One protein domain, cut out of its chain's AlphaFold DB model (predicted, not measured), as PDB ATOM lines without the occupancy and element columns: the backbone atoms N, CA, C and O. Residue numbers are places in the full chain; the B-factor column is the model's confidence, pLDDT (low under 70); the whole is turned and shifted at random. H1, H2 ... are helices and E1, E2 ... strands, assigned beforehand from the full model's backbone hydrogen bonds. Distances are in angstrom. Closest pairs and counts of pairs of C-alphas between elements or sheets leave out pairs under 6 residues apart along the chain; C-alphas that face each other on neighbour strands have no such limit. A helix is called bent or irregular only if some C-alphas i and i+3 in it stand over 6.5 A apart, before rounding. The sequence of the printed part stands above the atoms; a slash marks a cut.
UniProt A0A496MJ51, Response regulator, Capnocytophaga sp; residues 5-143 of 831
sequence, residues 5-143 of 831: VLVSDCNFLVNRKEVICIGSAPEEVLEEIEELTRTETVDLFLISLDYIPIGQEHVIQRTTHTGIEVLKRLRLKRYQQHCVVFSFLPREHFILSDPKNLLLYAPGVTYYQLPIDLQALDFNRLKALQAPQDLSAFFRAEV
ATOM      1  N   VAL A   5     100.094 -19.709  16.489       94.25
ATOM      2  CA  VAL A   5      99.974 -18.583  17.421       94.25
ATOM      3  C   VAL A   5      99.506 -17.362  16.636       94.25
ATOM      4  O   VAL A   5     100.176 -16.930  15.700       94.25
ATOM      5  N   LEU A   6      98.339 -16.832  16.992       94.69
ATOM      6  CA  LEU A   6      97.765 -15.606  16.451       94.69
ATOM      7  C   LEU A   6      98.001 -14.464  17.444       94.69
ATOM      8  O   LEU A   6      97.406 -14.457  18.515       94.69
ATOM      9  N   VAL A   7      98.812 -13.481  17.070       94.75
ATOM     10  CA  VAL A   7      98.998 -12.242  17.828       94.75
ATOM     11  C   VAL A   7      98.028 -11.193  17.296       94.75
ATOM     12  O   VAL A   7      98.165 -10.721  16.162       94.75
ATOM     13  N   SER A   8      96.986 -10.907  18.076       91.31
ATOM     14  CA  SER A   8      95.875 -10.040  17.684       91.31
ATOM     15  C   SER A   8      94.968  -9.709  18.873       91.31
ATOM     16  O   SER A   8      94.738 -10.543  19.744       91.31
ATOM     17  N   ASP A   9      94.350  -8.526  18.846       86.25
ATOM     18  CA  ASP A   9      93.281  -8.120  19.767       86.25
ATOM     19  C   ASP A   9      91.916  -8.742  19.413       86.25
ATOM     20  O   ASP A   9      90.962  -8.700  20.185       86.25
ATOM     21  N   CYS A  10      91.830  -9.353  18.230       83.44
ATOM     22  CA  CYS A  10      90.658 -10.061  17.730       83.44
ATOM     23  C   CYS A  10      91.049 -11.465  17.254       83.44
ATOM     24  O   CYS A  10      91.940 -11.623  16.414       83.44
ATOM     25  N   ASN A  11      90.341 -12.498  17.714       83.25
ATOM     26  CA  ASN A  11      90.558 -13.854  17.214       83.25
ATOM     27  C   ASN A  11      89.871 -14.037  15.850       83.25
ATOM     28  O   ASN A  11      88.698 -14.386  15.773       83.25
ATOM     29  N   PHE A  12      90.598 -13.825  14.752       78.94
ATOM     30  CA  PHE A  12      90.080 -14.024  13.389       78.94
ATOM     31  C   PHE A  12      89.932 -15.506  12.999       78.94
ATOM     32  O   PHE A  12      89.325 -15.828  11.975       78.94
ATOM     33  N   LEU A  13      90.466 -16.420  13.817       83.94
ATOM     34  CA  LEU A  13      90.512 -17.851  13.541       83.94
ATOM     35  C   LEU A  13      89.676 -18.703  14.515       83.94
ATOM     36  O   LEU A  13      89.959 -19.885  14.679       83.94
ATOM     37  N   VAL A  14      88.600 -18.152  15.098       78.12
ATOM     38  CA  VAL A  14      87.759 -18.798  16.142       78.12
ATOM     39  C   VAL A  14      87.329 -20.238  15.821       78.12
ATOM     40  O   VAL A  14      87.191 -21.064  16.718       78.12
ATOM     41  N   ASN A  15      87.135 -20.565  14.541       79.25
ATOM     42  CA  ASN A  15      86.689 -21.891  14.101       79.25
ATOM     43  C   ASN A  15      87.790 -22.973  14.118       79.25
ATOM     44  O   ASN A  15      87.508 -24.128  13.794       79.25
ATOM     45  N   ARG A  16      89.032 -22.628  14.479       79.00
ATOM     46  CA  ARG A  16      90.192 -23.529  14.499       79.00
ATOM     47  C   ARG A  16      90.653 -23.790  15.928       79.00
ATOM     48  O   ARG A  16      91.087 -22.880  16.627       79.00
ATOM     49  N   LYS A  17      90.592 -25.054  16.357       78.00
ATOM     50  CA  LYS A  17      91.000 -25.483  17.711       78.00
ATOM     51  C   LYS A  17      92.520 -25.467  17.900       78.00
ATOM     52  O   LYS A  17      93.015 -25.485  19.021       78.00
ATOM     53  N   GLU A  18      93.253 -25.463  16.797       83.19
ATOM     54  CA  GLU A  18      94.708 -25.449  16.738       83.19
ATOM     55  C   GLU A  18      95.332 -24.050  16.910       83.19
ATOM     56  O   GLU A  18      96.558 -23.949  16.917       83.19
ATOM     57  N   VAL A  19      94.520 -22.994  17.066       88.38
ATOM     58  CA  VAL A  19      94.981 -21.602  17.194       88.38
ATOM     59  C   VAL A  19      94.993 -21.155  18.652       88.38
ATOM     60  O   VAL A  19      93.998 -21.296  19.360       88.38
ATOM     61  N   ILE A  20      96.101 -20.553  19.069       89.94
ATOM     62  CA  ILE A  20      96.243 -19.850  20.346       89.94
ATOM     63  C   ILE A  20      96.297 -18.359  20.040       89.94
ATOM     64  O   ILE A  20      97.133 -17.929  19.251       89.94
ATOM     65  N   CYS A  21      95.381 -17.582  20.616       90.75
ATOM     66  CA  CYS A  21      95.330 -16.137  20.415       90.75
ATOM     67  C   CYS A  21      96.012 -15.434  21.590       90.75
ATOM     68  O   CYS A  21      95.604 -15.650  22.729       90.75
ATOM     69  N   ILE A  22      97.000 -14.591  21.300       92.94
ATOM     70  CA  ILE A  22      97.723 -13.761  22.266       92.94
ATOM     71  C   ILE A  22      97.437 -12.296  21.928       92.94
ATOM     72  O   ILE A  22      97.541 -11.891  20.770       92.94
ATOM     73  N   GLY A  23      97.050 -11.511  22.929       88.06
ATOM     74  CA  GLY A  23      96.692 -10.099  22.762       88.06
ATOM     75  C   GLY A  23      97.471  -9.151  23.671       88.06
ATOM     76  O   GLY A  23      97.085  -7.996  23.783       88.06
ATOM     77  N   SER A  24      98.513  -9.624  24.348       90.94
ATOM     78  CA  SER A  24      99.323  -8.863  25.303       90.94
ATOM     79  C   SER A  24     100.298  -7.881  24.631       90.94
ATOM     80  O   SER A  24     100.365  -7.766  23.395       90.94
ATOM     81  N   ALA A  25     101.019  -7.096  25.436       88.19
ATOM     82  CA  ALA A  25     102.019  -6.154  24.929       88.19
ATOM     83  C   ALA A  25     103.194  -6.892  24.249       88.19
ATOM     84  O   ALA A  25     103.453  -8.044  24.584       88.19
ATOM     85  N   PRO A  26     103.928  -6.277  23.299       87.31
ATOM     86  CA  PRO A  26     104.989  -6.967  22.557       87.31
ATOM     87  C   PRO A  26     106.057  -7.670  23.412       87.31
ATOM     88  O   PRO A  26     106.576  -8.705  22.993       87.31
ATOM     89  N   GLU A  27     106.402  -7.126  24.581       84.75
ATOM     90  CA  GLU A  27     107.287  -7.761  25.566       84.75
ATOM     91  C   GLU A  27     106.678  -9.046  26.142       84.75
ATOM     92  O   GLU A  27     107.317 -10.093  26.117       84.75
ATOM     93  N   GLU A  28     105.429  -8.966  26.599       88.56
ATOM     94  CA  GLU A  28     104.678 -10.056  27.238       88.56
ATOM     95  C   GLU A  28     104.356 -11.180  26.240       88.56
ATOM     96  O   GLU A  28     104.423 -12.359  26.577       88.56
ATOM     97  N   VAL A  29     104.100 -10.831  24.972       88.50
ATOM     98  CA  VAL A  29     103.881 -11.799  23.884       88.50
ATOM     99  C   VAL A  29     105.062 -12.764  23.764       88.50
ATOM    100  O   VAL A  29     104.858 -13.952  23.520       88.50
ATOM    101  N   LEU A  30     106.299 -12.275  23.907       86.44
ATOM    102  CA  LEU A  30     107.480 -13.140  23.869       86.44
ATOM    103  C   LEU A  30     107.519 -14.092  25.064       86.44
ATOM    104  O   LEU A  30     107.803 -15.267  24.864       86.44
ATOM    105  N   GLU A  31     107.235 -13.599  26.270       86.62
ATOM    106  CA  GLU A  31     107.224 -14.412  27.492       86.62
ATOM    107  C   GLU A  31     106.177 -15.529  27.391       86.62
ATOM    108  O   GLU A  31     106.494 -16.698  27.613       86.62
ATOM    109  N   GLU A  32     104.967 -15.206  26.926       90.44
ATOM    110  CA  GLU A  32     103.906 -16.190  26.684       90.44
ATOM    111  C   GLU A  32     104.304 -17.229  25.625       90.44
ATOM    112  O   GLU A  32     104.021 -18.420  25.772       90.44
ATOM    113  N   ILE A  33     104.981 -16.809  24.550       90.19
ATOM    114  CA  ILE A  33     105.473 -17.723  23.510       90.19
ATOM    115  C   ILE A  33     106.605 -18.607  24.050       90.19
ATOM    116  O   ILE A  33     106.640 -19.803  23.745       90.19
ATOM    117  N   GLU A  34     107.523 -18.066  24.850       86.94
ATOM    118  CA  GLU A  34     108.600 -18.821  25.497       86.94
ATOM    119  C   GLU A  34     108.027 -19.859  26.481       86.94
ATOM    120  O   GLU A  34     108.427 -21.023  26.442       86.94
ATOM    121  N   GLU A  35     107.033 -19.504  27.298       87.06
ATOM    122  CA  GLU A  35     106.342 -20.445  28.193       87.06
ATOM    123  C   GLU A  35     105.581 -21.531  27.431       87.06
ATOM    124  O   GLU A  35     105.700 -22.721  27.741       87.06
ATOM    125  N   LEU A  36     104.845 -21.142  26.390       87.62
ATOM    126  CA  LEU A  36     104.121 -22.072  25.533       87.62
ATOM    127  C   LEU A  36     105.075 -23.074  24.879       87.62
ATOM    128  O   LEU A  36     104.829 -24.281  24.900       87.62
ATOM    129  N   THR A  37     106.190 -22.592  24.331       84.50
ATOM    130  CA  THR A  37     107.155 -23.431  23.606       84.50
ATOM    131  C   THR A  37     107.941 -24.394  24.498       84.50
ATOM    132  O   THR A  37     108.515 -25.355  23.989       84.50
ATOM    133  N   ARG A  38     107.908 -24.224  25.831       83.62
ATOM    134  CA  ARG A  38     108.422 -25.229  26.786       83.62
ATOM    135  C   ARG A  38     107.567 -26.495  26.845       83.62
ATOM    136  O   ARG A  38     108.070 -27.541  27.247       83.62
ATOM    137  N   THR A  39     106.286 -26.409  26.492       78.75
ATOM    138  CA  THR A  39     105.320 -27.513  26.649       78.75
ATOM    139  C   THR A  39     104.686 -27.953  25.332       78.75
ATOM    140  O   THR A  39     104.270 -29.106  25.207       78.75
ATOM    141  N   GLU A  40     104.656 -27.077  24.331       82.12
ATOM    142  CA  GLU A  40     104.025 -27.308  23.037       82.12
ATOM    143  C   GLU A  40     104.926 -26.895  21.865       82.12
ATOM    144  O   GLU A  40     105.767 -26.006  21.963       82.12
ATOM    145  N   THR A  41     104.720 -27.507  20.697       85.00
ATOM    146  CA  THR A  41     105.395 -27.101  19.457       85.00
ATOM    147  C   THR A  41     104.581 -26.036  18.730       85.00
ATOM    148  O   THR A  41     103.429 -26.289  18.380       85.00
ATOM    149  N   VAL A  42     105.182 -24.878  18.440       90.19
ATOM    150  CA  VAL A  42     104.583 -23.835  17.590       90.19
ATOM    151  C   VAL A  42     105.110 -23.976  16.162       90.19
ATOM    152  O   VAL A  42     106.320 -23.931  15.940       90.19
ATOM    153  N   ASP A  43     104.201 -24.129  15.193       91.25
ATOM    154  CA  ASP A  43     104.547 -24.326  13.778       91.25
ATOM    155  C   ASP A  43     104.566 -23.012  12.983       91.25
ATOM    156  O   ASP A  43     105.275 -22.895  11.982       91.25
ATOM    157  N   LEU A  44     103.738 -22.038  13.378       93.62
ATOM    158  CA  LEU A  44     103.476 -20.834  12.591       93.62
ATOM    159  C   LEU A  44     103.025 -19.660  13.467       93.62
ATOM    160  O   LEU A  44     102.172 -19.832  14.340       93.62
ATOM    161  N   PHE A  45     103.512 -18.460  13.152       95.69
ATOM    162  CA  PHE A  45     103.049 -17.211  13.758       95.69
ATOM    163  C   PHE A  45     102.195 -16.412  12.773       95.69
ATOM    164  O   PHE A  45     102.610 -16.165  11.640       95.69
ATOM    165  N   LEU A  46     101.015 -15.978  13.207       95.56
ATOM    166  CA  LEU A  46     100.161 -15.015  12.516       95.56
ATOM    167  C   LEU A  46     100.127 -13.728  13.335       95.56
ATOM    168  O   LEU A  46      99.786 -13.778  14.508       95.56
ATOM    169  N   ILE A  47     100.459 -12.587  12.740       96.38
ATOM    170  CA  ILE A  47     100.612 -11.322  13.466       96.38
ATOM    171  C   ILE A  47      99.810 -10.239  12.750       96.38
ATOM    172  O   ILE A  47     100.093  -9.891  11.601       96.38
ATOM    173  N   SER A  48      98.819  -9.686  13.441       95.31
ATOM    174  CA  SER A  48      98.172  -8.450  13.009       95.31
ATOM    175  C   SER A  48      99.121  -7.291  13.293       95.31
ATOM    176  O   SER A  48      99.488  -7.077  14.447       95.31
ATOM    177  N   LEU A  49      99.534  -6.528  12.276       94.44
ATOM    178  CA  LEU A  49     100.375  -5.350  12.527       94.44
ATOM    179  C   LEU A  49      99.594  -4.263  13.272       94.44
ATOM    180  O   LEU A  49     100.182  -3.535  14.058       94.44
ATOM    181  N   ASP A  50      98.276  -4.204  13.075       91.44
ATOM    182  CA  ASP A  50      97.390  -3.141  13.568       91.44
ATOM    183  C   ASP A  50      96.703  -3.490  14.902       91.44
ATOM    184  O   ASP A  50      95.663  -2.906  15.231       91.44
ATOM    185  N   TYR A  51      97.205  -4.491  15.636       91.94
ATOM    186  CA  TYR A  51      96.583  -4.928  16.887       91.94
ATOM    187  C   TYR A  51      96.793  -3.920  18.023       91.94
ATOM    188  O   TYR A  51      97.768  -3.173  18.040       91.94
ATOM    189  N   ILE A  52      95.862  -3.893  18.976       89.00
ATOM    190  CA  ILE A  52      95.981  -3.090  20.200       89.00
ATOM    191  C   ILE A  52      96.182  -4.058  21.366       89.00
ATOM    192  O   ILE A  52      95.306  -4.896  21.580       89.00
ATOM    193  N   PRO A  53      97.284  -3.967  22.127       88.62
ATOM    194  CA  PRO A  53      97.449  -4.783  23.322       88.62
ATOM    195  C   PRO A  53      96.262  -4.635  24.285       88.62
ATOM    196  O   PRO A  53      95.808  -3.518  24.550       88.62
ATOM    197  N   ILE A  54      95.756  -5.755  24.801       83.94
ATOM    198  CA  ILE A  54      94.606  -5.805  25.713       83.94
ATOM    199  C   ILE A  54      94.909  -4.939  26.943       83.94
ATOM    200  O   ILE A  54      95.949  -5.095  27.577       83.94
ATOM    201  N   GLY A  55      94.003  -4.019  27.283       78.38
ATOM    202  CA  GLY A  55      94.175  -3.092  28.407       78.38
ATOM    203  C   GLY A  55      94.993  -1.832  28.097       78.38
ATOM    204  O   GLY A  55      95.196  -1.012  28.993       78.38
ATOM    205  N   GLN A  56      95.452  -1.643  26.852       79.38
ATOM    206  CA  GLN A  56      96.156  -0.433  26.404       79.38
ATOM    207  C   GLN A  56      95.351   0.407  25.398       79.38
ATOM    208  O   GLN A  56      95.912   1.253  24.695       79.38
ATOM    209  N   GLU A  57      94.024   0.241  25.357       78.50
ATOM    210  CA  GLU A  57      93.137   0.870  24.364       78.50
ATOM    211  C   GLU A  57      93.136   2.407  24.425       78.50
ATOM    212  O   GLU A  57      92.751   3.077  23.467       78.50
ATOM    213  N   HIS A  58      93.582   2.976  25.546       72.12
ATOM    214  CA  HIS A  58      93.677   4.420  25.769       72.12
ATOM    215  C   HIS A  58      95.072   5.010  25.515       72.12
ATOM    216  O   HIS A  58      95.213   6.233  25.516       72.12
ATOM    217  N   VAL A  59      96.094   4.171  25.311       70.00
ATOM    218  CA  VAL A  59      97.507   4.587  25.222       70.00
ATOM    219  C   VAL A  59      98.083   4.314  23.834       70.00
ATOM    220  O   VAL A  59      98.812   5.149  23.301       70.00
ATOM    221  N   ILE A  60      97.724   3.184  23.222       69.81
ATOM    222  CA  ILE A  60      98.247   2.757  21.923       69.81
ATOM    223  C   ILE A  60      97.146   2.824  20.866       69.81
ATOM    224  O   ILE A  60      96.054   2.285  21.032       69.81
ATOM    225  N   GLN A  61      97.447   3.471  19.738       77.88
ATOM    226  CA  GLN A  61      96.551   3.533  18.581       77.88
ATOM    227  C   GLN A  61      96.898   2.433  17.566       77.88
ATOM    228  O   GLN A  61      98.053   2.023  17.458       77.88
ATOM    229  N   ARG A  62      95.942   1.991  16.735       78.75
ATOM    230  CA  ARG A  62      96.234   1.025  15.646       78.75
ATOM    231  C   ARG A  62      97.298   1.528  14.666       78.75
ATOM    232  O   ARG A  62      98.047   0.736  14.110       78.75
ATOM    233  N   THR A  63      97.398   2.847  14.505       78.69
ATOM    234  CA  THR A  63      98.402   3.539  13.680       78.69
ATOM    235  C   THR A  63      99.826   3.448  14.227       78.69
ATOM    236  O   THR A  63     100.758   3.891  13.566       78.69
ATOM    237  N   THR A  64     100.014   2.903  15.432       81.31
ATOM    238  CA  THR A  64     101.349   2.639  15.997       81.31
ATOM    239  C   THR A  64     101.953   1.348  15.436       81.31
ATOM    240  O   THR A  64     103.162   1.160  15.506       81.31
ATOM    241  N   HIS A  65     101.122   0.477  14.854       89.69
ATOM    242  CA  HIS A  65     101.525  -0.759  14.182       89.69
ATOM    243  C   HIS A  65     102.424  -1.684  15.032       89.69
ATOM    244  O   HIS A  65     103.441  -2.204  14.567       89.69
ATOM    245  N   THR A  66     102.047  -1.894  16.297       89.25
ATOM    246  CA  THR A  66     102.822  -2.630  17.318       89.25
ATOM    247  C   THR A  66     103.160  -4.070  16.935       89.25
ATOM    248  O   THR A  66     104.163  -4.607  17.403       89.25
ATOM    249  N   GLY A  67     102.404  -4.706  16.033       93.31
ATOM    250  CA  GLY A  67     102.738  -6.051  15.549       93.31
ATOM    251  C   GLY A  67     104.064  -6.120  14.780       93.31
ATOM    252  O   GLY A  67     104.670  -7.190  14.701       93.31
ATOM    253  N   ILE A  68     104.574  -4.993  14.267       93.56
ATOM    254  CA  ILE A  68     105.924  -4.934  13.687       93.56
ATOM    255  C   ILE A  68     106.976  -5.224  14.763       93.56
ATOM    256  O   ILE A  68     107.941  -5.943  14.503       93.56
ATOM    257  N   GLU A  69     106.789  -4.710  15.977       92.56
ATOM    258  CA  GLU A  69     107.712  -4.952  17.082       92.56
ATOM    259  C   GLU A  69     107.711  -6.420  17.515       92.56
ATOM    260  O   GLU A  69     108.780  -6.997  17.704       92.56
ATOM    261  N   VAL A  70     106.537  -7.058  17.577       94.31
ATOM    262  CA  VAL A  70     106.416  -8.501  17.847       94.31
ATOM    263  C   VAL A  70     107.204  -9.316  16.821       94.31
ATOM    264  O   VAL A  70     107.982 -10.197  17.188       94.31
ATOM    265  N   LEU A  71     107.063  -8.993  15.528       95.38
ATOM    266  CA  LEU A  71     107.835  -9.645  14.468       95.38
ATOM    267  C   LEU A  71     109.346  -9.486  14.700       95.38
ATOM    268  O   LEU A  71     110.089 -10.465  14.595       95.38
ATOM    269  N   LYS A  72     109.808  -8.270  15.019       93.75
ATOM    270  CA  LYS A  72     111.228  -8.001  15.299       93.75
ATOM    271  C   LYS A  72     111.723  -8.828  16.475       93.75
ATOM    272  O   LYS A  72     112.721  -9.530  16.346       93.75
ATOM    273  N   ARG A  73     110.993  -8.803  17.587       92.81
ATOM    274  CA  ARG A  73     111.277  -9.549  18.817       92.81
ATOM    275  C   ARG A  73     111.416 -11.053  18.571       92.81
ATOM    276  O   ARG A  73     112.429 -11.634  18.957       92.81
ATOM    277  N   LEU A  74     110.482 -11.660  17.834       93.19
ATOM    278  CA  LEU A  74     110.560 -13.075  17.442       93.19
ATOM    279  C   LEU A  74     111.828 -13.386  16.637       93.19
ATOM    280  O   LEU A  74     112.515 -14.375  16.899       93.19
ATOM    281  N   ARG A  75     112.174 -12.536  15.665       93.19
ATOM    282  CA  ARG A  75     113.370 -12.737  14.832       93.19
ATOM    283  C   ARG A  75     114.671 -12.524  15.599       93.19
ATOM    284  O   ARG A  75     115.591 -13.321  15.430       93.19
ATOM    285  N   LEU A  76     114.737 -11.532  16.485       91.00
ATOM    286  CA  LEU A  76     115.902 -11.283  17.341       91.00
ATOM    287  C   LEU A  76     116.132 -12.414  18.357       91.00
ATOM    288  O   LEU A  76     117.277 -12.761  18.636       91.00
ATOM    289  N   LYS A  77     115.061 -13.070  18.824       88.88
ATOM    290  CA  LYS A  77     115.107 -14.307  19.629       88.88
ATOM    291  C   LYS A  77     115.353 -15.579  18.803       88.88
ATOM    292  O   LYS A  77     115.303 -16.682  19.336       88.88
ATOM    293  N   ARG A  78     115.664 -15.440  17.509       89.62
ATOM    294  CA  ARG A  78     116.018 -16.527  16.577       89.62
ATOM    295  C   ARG A  78     114.901 -17.547  16.310       89.62
ATOM    296  O   ARG A  78     115.195 -18.649  15.846       89.62
ATOM    297  N   TYR A  79     113.628 -17.188  16.499       91.81
ATOM    298  CA  TYR A  79     112.523 -18.021  16.014       91.81
ATOM    299  C   TYR A  79     112.566 -18.097  14.483       91.81
ATOM    300  O   TYR A  79     112.498 -17.071  13.800       91.81
ATOM    301  N   GLN A  80     112.675 -19.313  13.940       93.38
ATOM    302  CA  GLN A  80     112.763 -19.579  12.495       93.38
ATOM    303  C   GLN A  80     111.413 -19.912  11.859       93.38
ATOM    304  O   GLN A  80     111.294 -19.949  10.636       93.38
ATOM    305  N   GLN A  81     110.384 -20.156  12.668       94.62
ATOM    306  CA  GLN A  81     109.032 -20.417  12.193       94.62
ATOM    307  C   GLN A  81     108.559 -19.278  11.290       94.62
ATOM    308  O   GLN A  81     108.856 -18.100  11.528       94.62
ATOM    309  N   HIS A  82     107.803 -19.630  10.253       96.62
ATOM    310  CA  HIS A  82     107.271 -18.646   9.318       96.62
ATOM    311  C   HIS A  82     106.369 -17.642  10.045       96.62
ATOM    312  O   HIS A  82     105.581 -18.020  10.915       96.62
ATOM    313  N   CYS A  83     106.466 -16.368   9.674       97.19
ATOM    314  CA  CYS A  83     105.578 -15.324  10.178       97.19
ATOM    315  C   CYS A  83     104.677 -14.836   9.045       97.19
ATOM    316  O   CYS A  83     105.142 -14.324   8.027       97.19
ATOM    317  N   VAL A  84     103.370 -14.967   9.233       96.44
ATOM    318  CA  VAL A  84     102.361 -14.360   8.371       96.44
ATOM    319  C   VAL A  84     101.926 -13.062   9.026       96.44
ATOM    320  O   VAL A  84     101.332 -13.078  10.099       96.44
ATOM    321  N   VAL A  85     102.215 -11.941   8.384       96.75
ATOM    322  CA  VAL A  85     101.839 -10.614   8.867       96.75
ATOM    323  C   VAL A  85     100.732 -10.028   8.003       96.75
ATOM    324  O   VAL A  85     100.710 -10.233   6.785       96.75
ATOM    325  N   PHE A  86      99.803  -9.306   8.618       95.62
ATOM    326  CA  PHE A  86      98.696  -8.688   7.893       95.62
ATOM    327  C   PHE A  86      98.291  -7.330   8.469       95.62
ATOM    328  O   PHE A  86      98.415  -7.090   9.669       95.62
ATOM    329  N   SER A  87      97.828  -6.436   7.596       95.12
ATOM    330  CA  SER A  87      97.401  -5.069   7.933       95.12
ATOM    331  C   SER A  87      96.463  -4.506   6.866       95.12
ATOM    332  O   SER A  87      96.432  -5.004   5.741       95.12
ATOM    333  N   PHE A  88      95.715  -3.451   7.187       91.75
ATOM    334  CA  PHE A  88      94.912  -2.695   6.212       91.75
ATOM    335  C   PHE A  88      95.751  -1.909   5.194       91.75
ATOM    336  O   PHE A  88      95.292  -1.640   4.080       91.75
ATOM    337  N   LEU A  89      96.978  -1.532   5.557       93.69
ATOM    338  CA  LEU A  89      97.863  -0.760   4.688       93.69
ATOM    339  C   LEU A  89      98.665  -1.687   3.757       93.69
ATOM    340  O   LEU A  89      98.811  -2.875   4.040       93.69
ATOM    341  N   PRO A  90      99.169  -1.201   2.612       93.75
ATOM    342  CA  PRO A  90     100.099  -1.971   1.790       93.75
ATOM    343  C   PRO A  90     101.480  -2.029   2.457       93.75
ATOM    344  O   PRO A  90     101.888  -1.095   3.147       93.75
ATOM    345  N   ARG A  91     102.239  -3.105   2.224       93.62
ATOM    346  CA  ARG A  91     103.555  -3.319   2.854       93.62
ATOM    347  C   ARG A  91     104.542  -2.185   2.569       93.62
ATOM    348  O   ARG A  91     105.362  -1.833   3.413       93.62
ATOM    349  N   GLU A  92     104.480  -1.627   1.365       94.06
ATOM    350  CA  GLU A  92     105.321  -0.532   0.881       94.06
ATOM    351  C   GLU A  92     105.158   0.725   1.744       94.06
ATOM    352  O   GLU A  92     106.127   1.457   1.936       94.06
ATOM    353  N   HIS A  93     103.970   0.939   2.321       93.50
ATOM    354  CA  HIS A  93     103.702   2.062   3.216       93.50
ATOM    355  C   HIS A  93     104.658   2.070   4.413       93.50
ATOM    356  O   HIS A  93     105.248   3.103   4.710       93.50
ATOM    357  N   PHE A  94     104.869   0.910   5.043       92.44
ATOM    358  CA  PHE A  94     105.661   0.792   6.270       92.44
ATOM    359  C   PHE A  94     107.152   1.055   6.074       92.44
ATOM    360  O   PHE A  94     107.793   1.598   6.969       92.44
ATOM    361  N   ILE A  95     107.715   0.681   4.922       89.38
ATOM    362  CA  ILE A  95     109.119   0.989   4.609       89.38
ATOM    363  C   ILE A  95     109.291   2.461   4.249       89.38
ATOM    364  O   ILE A  95     110.286   3.070   4.634       89.38
ATOM    365  N   LEU A  96     108.342   3.029   3.500       88.94
ATOM    366  CA  LEU A  96     108.390   4.443   3.132       88.94
ATOM    367  C   LEU A  96     108.212   5.354   4.351       88.94
ATOM    368  O   LEU A  96     108.787   6.440   4.369       88.94
ATOM    369  N   SER A  97     107.446   4.920   5.356       88.12
ATOM    370  CA  SER A  97     107.284   5.649   6.615       88.12
ATOM    371  C   SER A  97     108.502   5.519   7.527       88.12
ATOM    372  O   SER A  97     108.925   6.509   8.115       88.12
ATOM    373  N   ASP A  98     109.068   4.314   7.648       87.94
ATOM    374  CA  ASP A  98     110.275   4.067   8.432       87.94
ATOM    375  C   ASP A  98     111.116   2.936   7.798       87.94
ATOM    376  O   ASP A  98     110.706   1.768   7.814       87.94
ATOM    377  N   PRO A  99     112.323   3.238   7.278       87.44
ATOM    378  CA  PRO A  99     113.240   2.235   6.737       87.44
ATOM    379  C   PRO A  99     113.586   1.099   7.713       87.44
ATOM    380  O   PRO A  99     113.986   0.019   7.270       87.44
ATOM    381  N   LYS A 100     113.397   1.294   9.027       88.56
ATOM    382  CA  LYS A 100     113.558   0.262  10.069       88.56
ATOM    383  C   LYS A 100     112.561  -0.896   9.942       88.56
ATOM    384  O   LYS A 100     112.697  -1.894  10.641       88.56
ATOM    385  N   ASN A 101     111.574  -0.806   9.053       91.50
ATOM    386  CA  ASN A 101     110.590  -1.864   8.798       91.50
ATOM    387  C   ASN A 101     110.999  -2.824   7.669       91.50
ATOM    388  O   ASN A 101     110.180  -3.614   7.191       91.50
ATOM    389  N   LEU A 102     112.270  -2.794   7.245       92.06
ATOM    390  CA  LEU A 102     112.813  -3.656   6.190       92.06
ATOM    391  C   LEU A 102     112.590  -5.158   6.454       92.06
ATOM    392  O   LEU A 102     112.441  -5.934   5.508       92.06
ATOM    393  N   LEU A 103     112.476  -5.561   7.723       93.06
ATOM    394  CA  LEU A 103     112.163  -6.931   8.142       93.06
ATOM    395  C   LEU A 103     110.865  -7.493   7.528       93.06
ATOM    396  O   LEU A 103     110.748  -8.702   7.357       93.06
ATOM    397  N   LEU A 104     109.915  -6.650   7.105       94.56
ATOM    398  CA  LEU A 104     108.694  -7.087   6.404       94.56
ATOM    399  C   LEU A 104     108.963  -7.727   5.024       94.56
ATOM    400  O   LEU A 104     108.067  -8.325   4.422       94.56
ATOM    401  N   TYR A 105     110.181  -7.584   4.498       94.12
ATOM    402  CA  TYR A 105     110.641  -8.185   3.241       94.12
ATOM    403  C   TYR A 105     111.603  -9.356   3.471       94.12
ATOM    404  O   TYR A 105     112.114  -9.923   2.505       94.12
ATOM    405  N   ALA A 106     111.854  -9.724   4.728       94.06
ATOM    406  CA  ALA A 106     112.747 -10.817   5.066       94.06
ATOM    407  C   ALA A 106     112.195 -12.181   4.608       94.06
ATOM    408  O   ALA A 106     110.985 -12.424   4.683       94.06
ATOM    409  N   PRO A 107     113.064 -13.115   4.180       93.31
ATOM    410  CA  PRO A 107     112.684 -14.511   4.013       93.31
ATOM    411  C   PRO A 107     112.103 -15.083   5.316       93.31
ATOM    412  O   PRO A 107     112.546 -14.740   6.412       93.31
ATOM    413  N   GLY A 108     111.086 -15.938   5.199       94.00
ATOM    414  CA  GLY A 108     110.304 -16.400   6.351       94.00
ATOM    415  C   GLY A 108     109.239 -15.400   6.826       94.00
ATOM    416  O   GLY A 108     108.672 -15.574   7.902       94.00
ATOM    417  N   VAL A 109     108.956 -14.341   6.056       96.50
ATOM    418  CA  VAL A 109     107.824 -13.432   6.291       96.50
ATOM    419  C   VAL A 109     106.919 -13.407   5.060       96.50
ATOM    420  O   VAL A 109     107.367 -13.184   3.936       96.50
ATOM    421  N   THR A 110     105.622 -13.642   5.252       96.75
ATOM    422  CA  THR A 110     104.596 -13.430   4.220       96.75
ATOM    423  C   THR A 110     103.675 -12.308   4.649       96.75
ATOM    424  O   THR A 110     103.159 -12.329   5.759       96.75
ATOM    425  N   TYR A 111     103.443 -11.361   3.745       96.62
ATOM    426  CA  TYR A 111     102.593 -10.209   3.987       96.62
ATOM    427  C   TYR A 111     101.259 -10.337   3.249       96.62
ATOM    428  O   TYR A 111     101.254 -10.620   2.049       96.62
ATOM    429  N   TYR A 112     100.155 -10.045   3.932       96.06
ATOM    430  CA  TYR A 112      98.840  -9.879   3.317       96.06
ATOM    431  C   TYR A 112      98.225  -8.518   3.648       96.06
ATOM    432  O   TYR A 112      98.117  -8.136   4.810       96.06
ATOM    433  N   GLN A 113      97.763  -7.807   2.620       95.12
ATOM    434  CA  GLN A 113      96.956  -6.607   2.805       95.12
ATOM    435  C   GLN A 113      95.484  -6.996   2.972       95.12
ATOM    436  O   GLN A 113      94.938  -7.704   2.130       95.12
ATOM    437  N   LEU A 114      94.839  -6.527   4.038       90.94
ATOM    438  CA  LEU A 114      93.408  -6.704   4.270       90.94
ATOM    439  C   LEU A 114      92.573  -5.848   3.296       90.94
ATOM    440  O   LEU A 114      92.991  -4.746   2.937       90.94
ATOM    441  N   PRO A 115      91.363  -6.304   2.914       90.25
ATOM    442  CA  PRO A 115      90.684  -7.511   3.395       90.25
ATOM    443  C   PRO A 115      91.117  -8.793   2.659       90.25
ATOM    444  O   PRO A 115      91.154  -8.831   1.432       90.25
ATOM    445  N   ILE A 116      91.363  -9.868   3.413       89.75
ATOM    446  CA  ILE A 116      91.555 -11.236   2.901       89.75
ATOM    447  C   ILE A 116      90.856 -12.253   3.810       89.75
ATOM    448  O   ILE A 116      90.639 -11.984   4.992       89.75
ATOM    449  N   ASP A 117      90.537 -13.435   3.277       89.00
ATOM    450  CA  ASP A 117      90.045 -14.552   4.088       89.00
ATOM    451  C   ASP A 117      91.215 -15.326   4.718       89.00
ATOM    452  O   ASP A 117      91.840 -16.181   4.087       89.00
ATOM    453  N   LEU A 118      91.505 -15.024   5.987       88.31
ATOM    454  CA  LEU A 118      92.557 -15.693   6.757       88.31
ATOM    455  C   LEU A 118      92.253 -17.181   7.023       88.31
ATOM    456  O   LEU A 118      93.184 -17.960   7.225       88.31
ATOM    457  N   GLN A 119      90.983 -17.606   7.005       87.31
ATOM    458  CA  GLN A 119      90.602 -19.004   7.258       87.31
ATOM    459  C   GLN A 119      90.976 -19.926   6.095       87.31
ATOM    460  O   GLN A 119      91.268 -21.109   6.317       87.31
ATOM    461  N   ALA A 120      90.979 -19.375   4.878       88.69
ATOM    462  CA  ALA A 120      91.260 -20.072   3.628       88.69
ATOM    463  C   ALA A 120      92.761 -20.190   3.299       88.69
ATOM    464  O   ALA A 120      93.116 -20.752   2.262       88.69
ATOM    465  N   LEU A 121      93.654 -19.681   4.155       90.44
ATOM    466  CA  LEU A 121      95.097 -19.775   3.935       90.44
ATOM    467  C   LEU A 121      95.599 -21.229   3.984       90.44
ATOM    468  O   LEU A 121      95.198 -22.034   4.828       90.44
ATOM    469  N   ASP A 122      96.550 -21.553   3.102       91.38
ATOM    470  CA  ASP A 122      97.232 -22.851   3.100       91.38
ATOM    471  C   ASP A 122      98.338 -22.894   4.167       91.38
ATOM    472  O   ASP A 122      99.525 -22.672   3.909       91.38
ATOM    473  N   PHE A 123      97.932 -23.197   5.398       90.12
ATOM    474  CA  PHE A 123      98.833 -23.295   6.546       90.12
ATOM    475  C   PHE A 123      99.886 -24.405   6.414       90.12
ATOM    476  O   PHE A 123     100.963 -24.295   6.997       90.12
ATOM    477  N   ASN A 124      99.622 -25.462   5.634       88.81
ATOM    478  CA  ASN A 124     100.601 -26.531   5.417       88.81
ATOM    479  C   ASN A 124     101.738 -26.085   4.503       88.81
ATOM    480  O   ASN A 124     102.879 -26.487   4.723       88.81
ATOM    481  N   ARG A 125     101.441 -25.245   3.511       92.62
ATOM    482  CA  ARG A 125     102.468 -24.589   2.705       92.62
ATOM    483  C   ARG A 125     103.217 -23.528   3.507       92.62
ATOM    484  O   ARG A 125     104.436 -23.464   3.420       92.62
ATOM    485  N   LEU A 126     102.509 -22.713   4.289       92.12
ATOM    486  CA  LEU A 126     103.108 -21.602   5.041       92.12
ATOM    487  C   LEU A 126     104.074 -22.076   6.132       92.12
ATOM    488  O   LEU A 126     105.166 -21.530   6.234       92.12
ATOM    489  N   LYS A 127     103.741 -23.131   6.888       89.81
ATOM    490  CA  LYS A 127     104.641 -23.683   7.922       89.81
ATOM    491  C   LYS A 127     105.973 -24.217   7.368       89.81
ATOM    492  O   LYS A 127     106.929 -24.361   8.116       89.81
ATOM    493  N   ALA A 128     106.034 -24.543   6.072       89.25
ATOM    494  CA  ALA A 128     107.247 -25.052   5.432       89.25
ATOM    495  C   ALA A 128     108.261 -23.941   5.087       89.25
ATOM    496  O   ALA A 128     109.401 -24.240   4.742       89.25
ATOM    497  N   LEU A 129     107.858 -22.668   5.155       90.75
ATOM    498  CA  LEU A 129     108.684 -21.517   4.792       90.75
ATOM    499  C   LEU A 129     109.440 -20.991   6.021       90.75
ATOM    500  O   LEU A 129     108.986 -20.082   6.691       90.75
ATOM    501  N   GLN A 130     110.595 -21.551   6.358       91.19
ATOM    502  CA  GLN A 130     111.347 -21.070   7.524       91.19
ATOM    503  C   GLN A 130     112.184 -19.821   7.215       91.19
ATOM    504  O   GLN A 130     112.647 -19.615   6.091       91.19
ATOM    505  N   ALA A 131     112.376 -18.980   8.230       92.75
ATOM    506  CA  ALA A 131     113.329 -17.885   8.180       92.75
ATOM    507  C   ALA A 131     114.771 -18.427   8.263       92.75
ATOM    508  O   ALA A 131     115.025 -19.384   8.999       92.75
ATOM    509  N   PRO A 132     115.729 -17.830   7.532       91.75
ATOM    510  CA  PRO A 132     117.138 -18.181   7.641       91.75
ATOM    511  C   PRO A 132     117.685 -17.808   9.023       91.75
ATOM    512  O   PRO A 132     117.127 -16.965   9.725       91.75
ATOM    513  N   GLN A 133     118.817 -18.412   9.392       86.19
ATOM    514  CA  GLN A 133     119.490 -18.110  10.658       86.19
ATOM    515  C   GLN A 133     119.993 -16.662  10.736       86.19
ATOM    516  O   GLN A 133     119.923 -16.054  11.804       86.19
ATOM    517  N   ASP A 134     120.481 -16.122   9.616       89.38
ATOM    518  CA  ASP A 134     120.997 -14.758   9.520       89.38
ATOM    519  C   ASP A 134     120.009 -13.836   8.792       89.38
ATOM    520  O   ASP A 134     119.731 -13.982   7.600       89.38
ATOM    521  N   LEU A 135     119.496 -12.862   9.536       91.88
ATOM    522  CA  LEU A 135     118.642 -11.774   9.073       91.88
ATOM    523  C   LEU A 135     119.291 -10.405   9.305       91.88
ATOM    524  O   LEU A 135     118.622  -9.381   9.173       91.88
ATOM    525  N   SER A 136     120.590 -10.353   9.608       88.44
ATOM    526  CA  SER A 136     121.292  -9.124   9.996       88.44
ATOM    527  C   SER A 136     121.132  -8.012   8.961       88.44
ATOM    528  O   SER A 136     120.951  -6.852   9.319       88.44
ATOM    529  N   ALA A 137     121.111  -8.356   7.666       88.50
ATOM    530  CA  ALA A 137     120.890  -7.405   6.574       88.50
ATOM    531  C   ALA A 137     119.558  -6.633   6.684       88.50
ATOM    532  O   ALA A 137     119.502  -5.472   6.281       88.50
ATOM    533  N   PHE A 138     118.521  -7.244   7.263       90.38
ATOM    534  CA  PHE A 138     117.188  -6.654   7.435       90.38
ATOM    535  C   PHE A 138     117.077  -5.760   8.677       90.38
ATOM    536  O   PHE A 138     116.135  -4.982   8.777       90.38
ATOM    537  N   PHE A 139     118.062  -5.827   9.575       88.50
ATOM    538  CA  PHE A 139     118.144  -5.028  10.798       88.50
ATOM    539  C   PHE A 139     119.140  -3.861  10.707       88.50
ATOM    540  O   PHE A 139     119.152  -2.985  11.570       88.50
ATOM    541  N   ARG A 140     119.962  -3.786   9.648       77.06
ATOM    542  CA  ARG A 140     121.007  -2.749   9.502       77.06
ATOM    543  C   ARG A 140     120.479  -1.315   9.565       77.06
ATOM    544  O   ARG A 140     121.179  -0.441  10.064       77.06
ATOM    545  N   ALA A 141     119.264  -1.069   9.075       77.19
ATOM    546  CA  ALA A 141     118.641   0.256   9.108       77.19
ATOM    547  C   ALA A 141     118.277   0.721  10.535       77.19
ATOM    548  O   ALA A 141     118.046   1.908  10.755       77.19
ATOM    549  N   GLU A 142     118.245  -0.196  11.505       78.31
ATOM    550  CA  GLU A 142     117.908   0.086  12.904       78.31
ATOM    551  C   GLU A 142     119.111   0.532  13.739       78.31
ATOM    552  O   GLU A 142     118.937   1.021  14.853       78.31
ATOM    553  N   VAL A 143     120.323   0.437  13.182       65.88
ATOM    554  CA  VAL A 143     121.587   0.797  13.834       65.88
ATOM    555  C   VAL A 143     121.751   2.326  13.854       65.88
ATOM    556  O   VAL A 143     122.590   2.905  13.166       65.88
TER     557      VAL A 143
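Overview. This is residues 5 to 143 of the 831 residues of the protein "Response regulator" of Capnocytophaga sp (UniProt A0A496MJ51). A strongly twisted parallel sheet of five strands makes the core, with H1 and H2 packed on one face. The short helices H3, H4 and H6 make a row with H4 in the middle, which grazes the sheet, while H5 sits by the starts of E3 and E4. The printed part has 139 residues, in the order E1 E2 H1 E3 H2 E4 H3 H4 E5 H5 H6; across the sheet the order is E2 E1 E3 E4 E5. The class is mixed, helices and strands. The whole is compact, with a radius of gyration of the C-alphas of 14.2 A, and rounded, spanning 39 by 37 by 29 A.

Along the chain. Find C-alpha 5 at (99.974, -18.583, 17.421), where E1, residues 5 to 7, begins. E2 is residues 19 to 22, and H1 runs 16.6 A over residues 26 to 37. Next come E3, residues 44 to 48, 13.5 A, and H2, residues 67 to 76, 14.3 A. E4, residues 82 to 87, starts at C-alpha 82 at (107.271, -18.646, 9.318) and runs 16.8 A. H3 is residues 91 to 97, H4 99 to 105, E5 109 to 113, 13.3 A, and H5 123 to 126. H6, residues 136 to 142, ends at C-alpha 142 at (117.908, 0.086, 12.904).

Arrangement. Look across the sheet for N 22 and O 6 at 2.8 A between E2 and E1, N 7 and O 46 at 2.8 A between E1 and E3, N 47 and O 84 at 2.8 A between E3 and E4, and N 110 and O 83 at 2.9 A between E4 and E5. E2, H1, E3 is a split strand-helix-strand unit, with E1 between its parallel strands; E3, H2, E4 and E4, H3 H4, E5 are strand-helix-strand units of parallel neighbours joined through helices; the three crossovers are right-handed. H1 and H2 on one face make two layers with the sheet. H2's height over it is 9.6 A. Residues 26 to 30 of H1 touch H2 at a steep tilt of 53 degrees; the closest C-alphas, of Pro 26 and Val 70, are 5.2 A apart. H3 and H4 form a helical hairpin, touching at Ile 95 and Asn 101, whose C-alphas, the closest, are 5.3 A apart. H4 touches H6; the closest C-alphas, of Leu 103 and Phe 138, are 5.1 A apart. H4 and H6 are irregular: C-alphas 100 and 103 are 7.6 A apart, and 138 and 141 are 7.3 A apart. Every O i to N i+4 pair is within hydrogen-bond range in H2, but 6 of 8 in H1, 2 of 3 in H3, 0 of 3 in H4 and 1 of 3 in H6, where O i to N i+3 gives 3 of 4 in H4 and 2 of 4 in H6; H5 is too short for an i+4 pair.

Size, cuts and confidence. The two farthest C-alphas, of Asn 15 and Val 143, are 41.6 A apart. The printed part has no cut, and the long links are E1 to E2 and E3 to H2, the latter residues 49 to 66. Mean pLDDT of the printed part is 88.9; residues 60 and 143 are under 70.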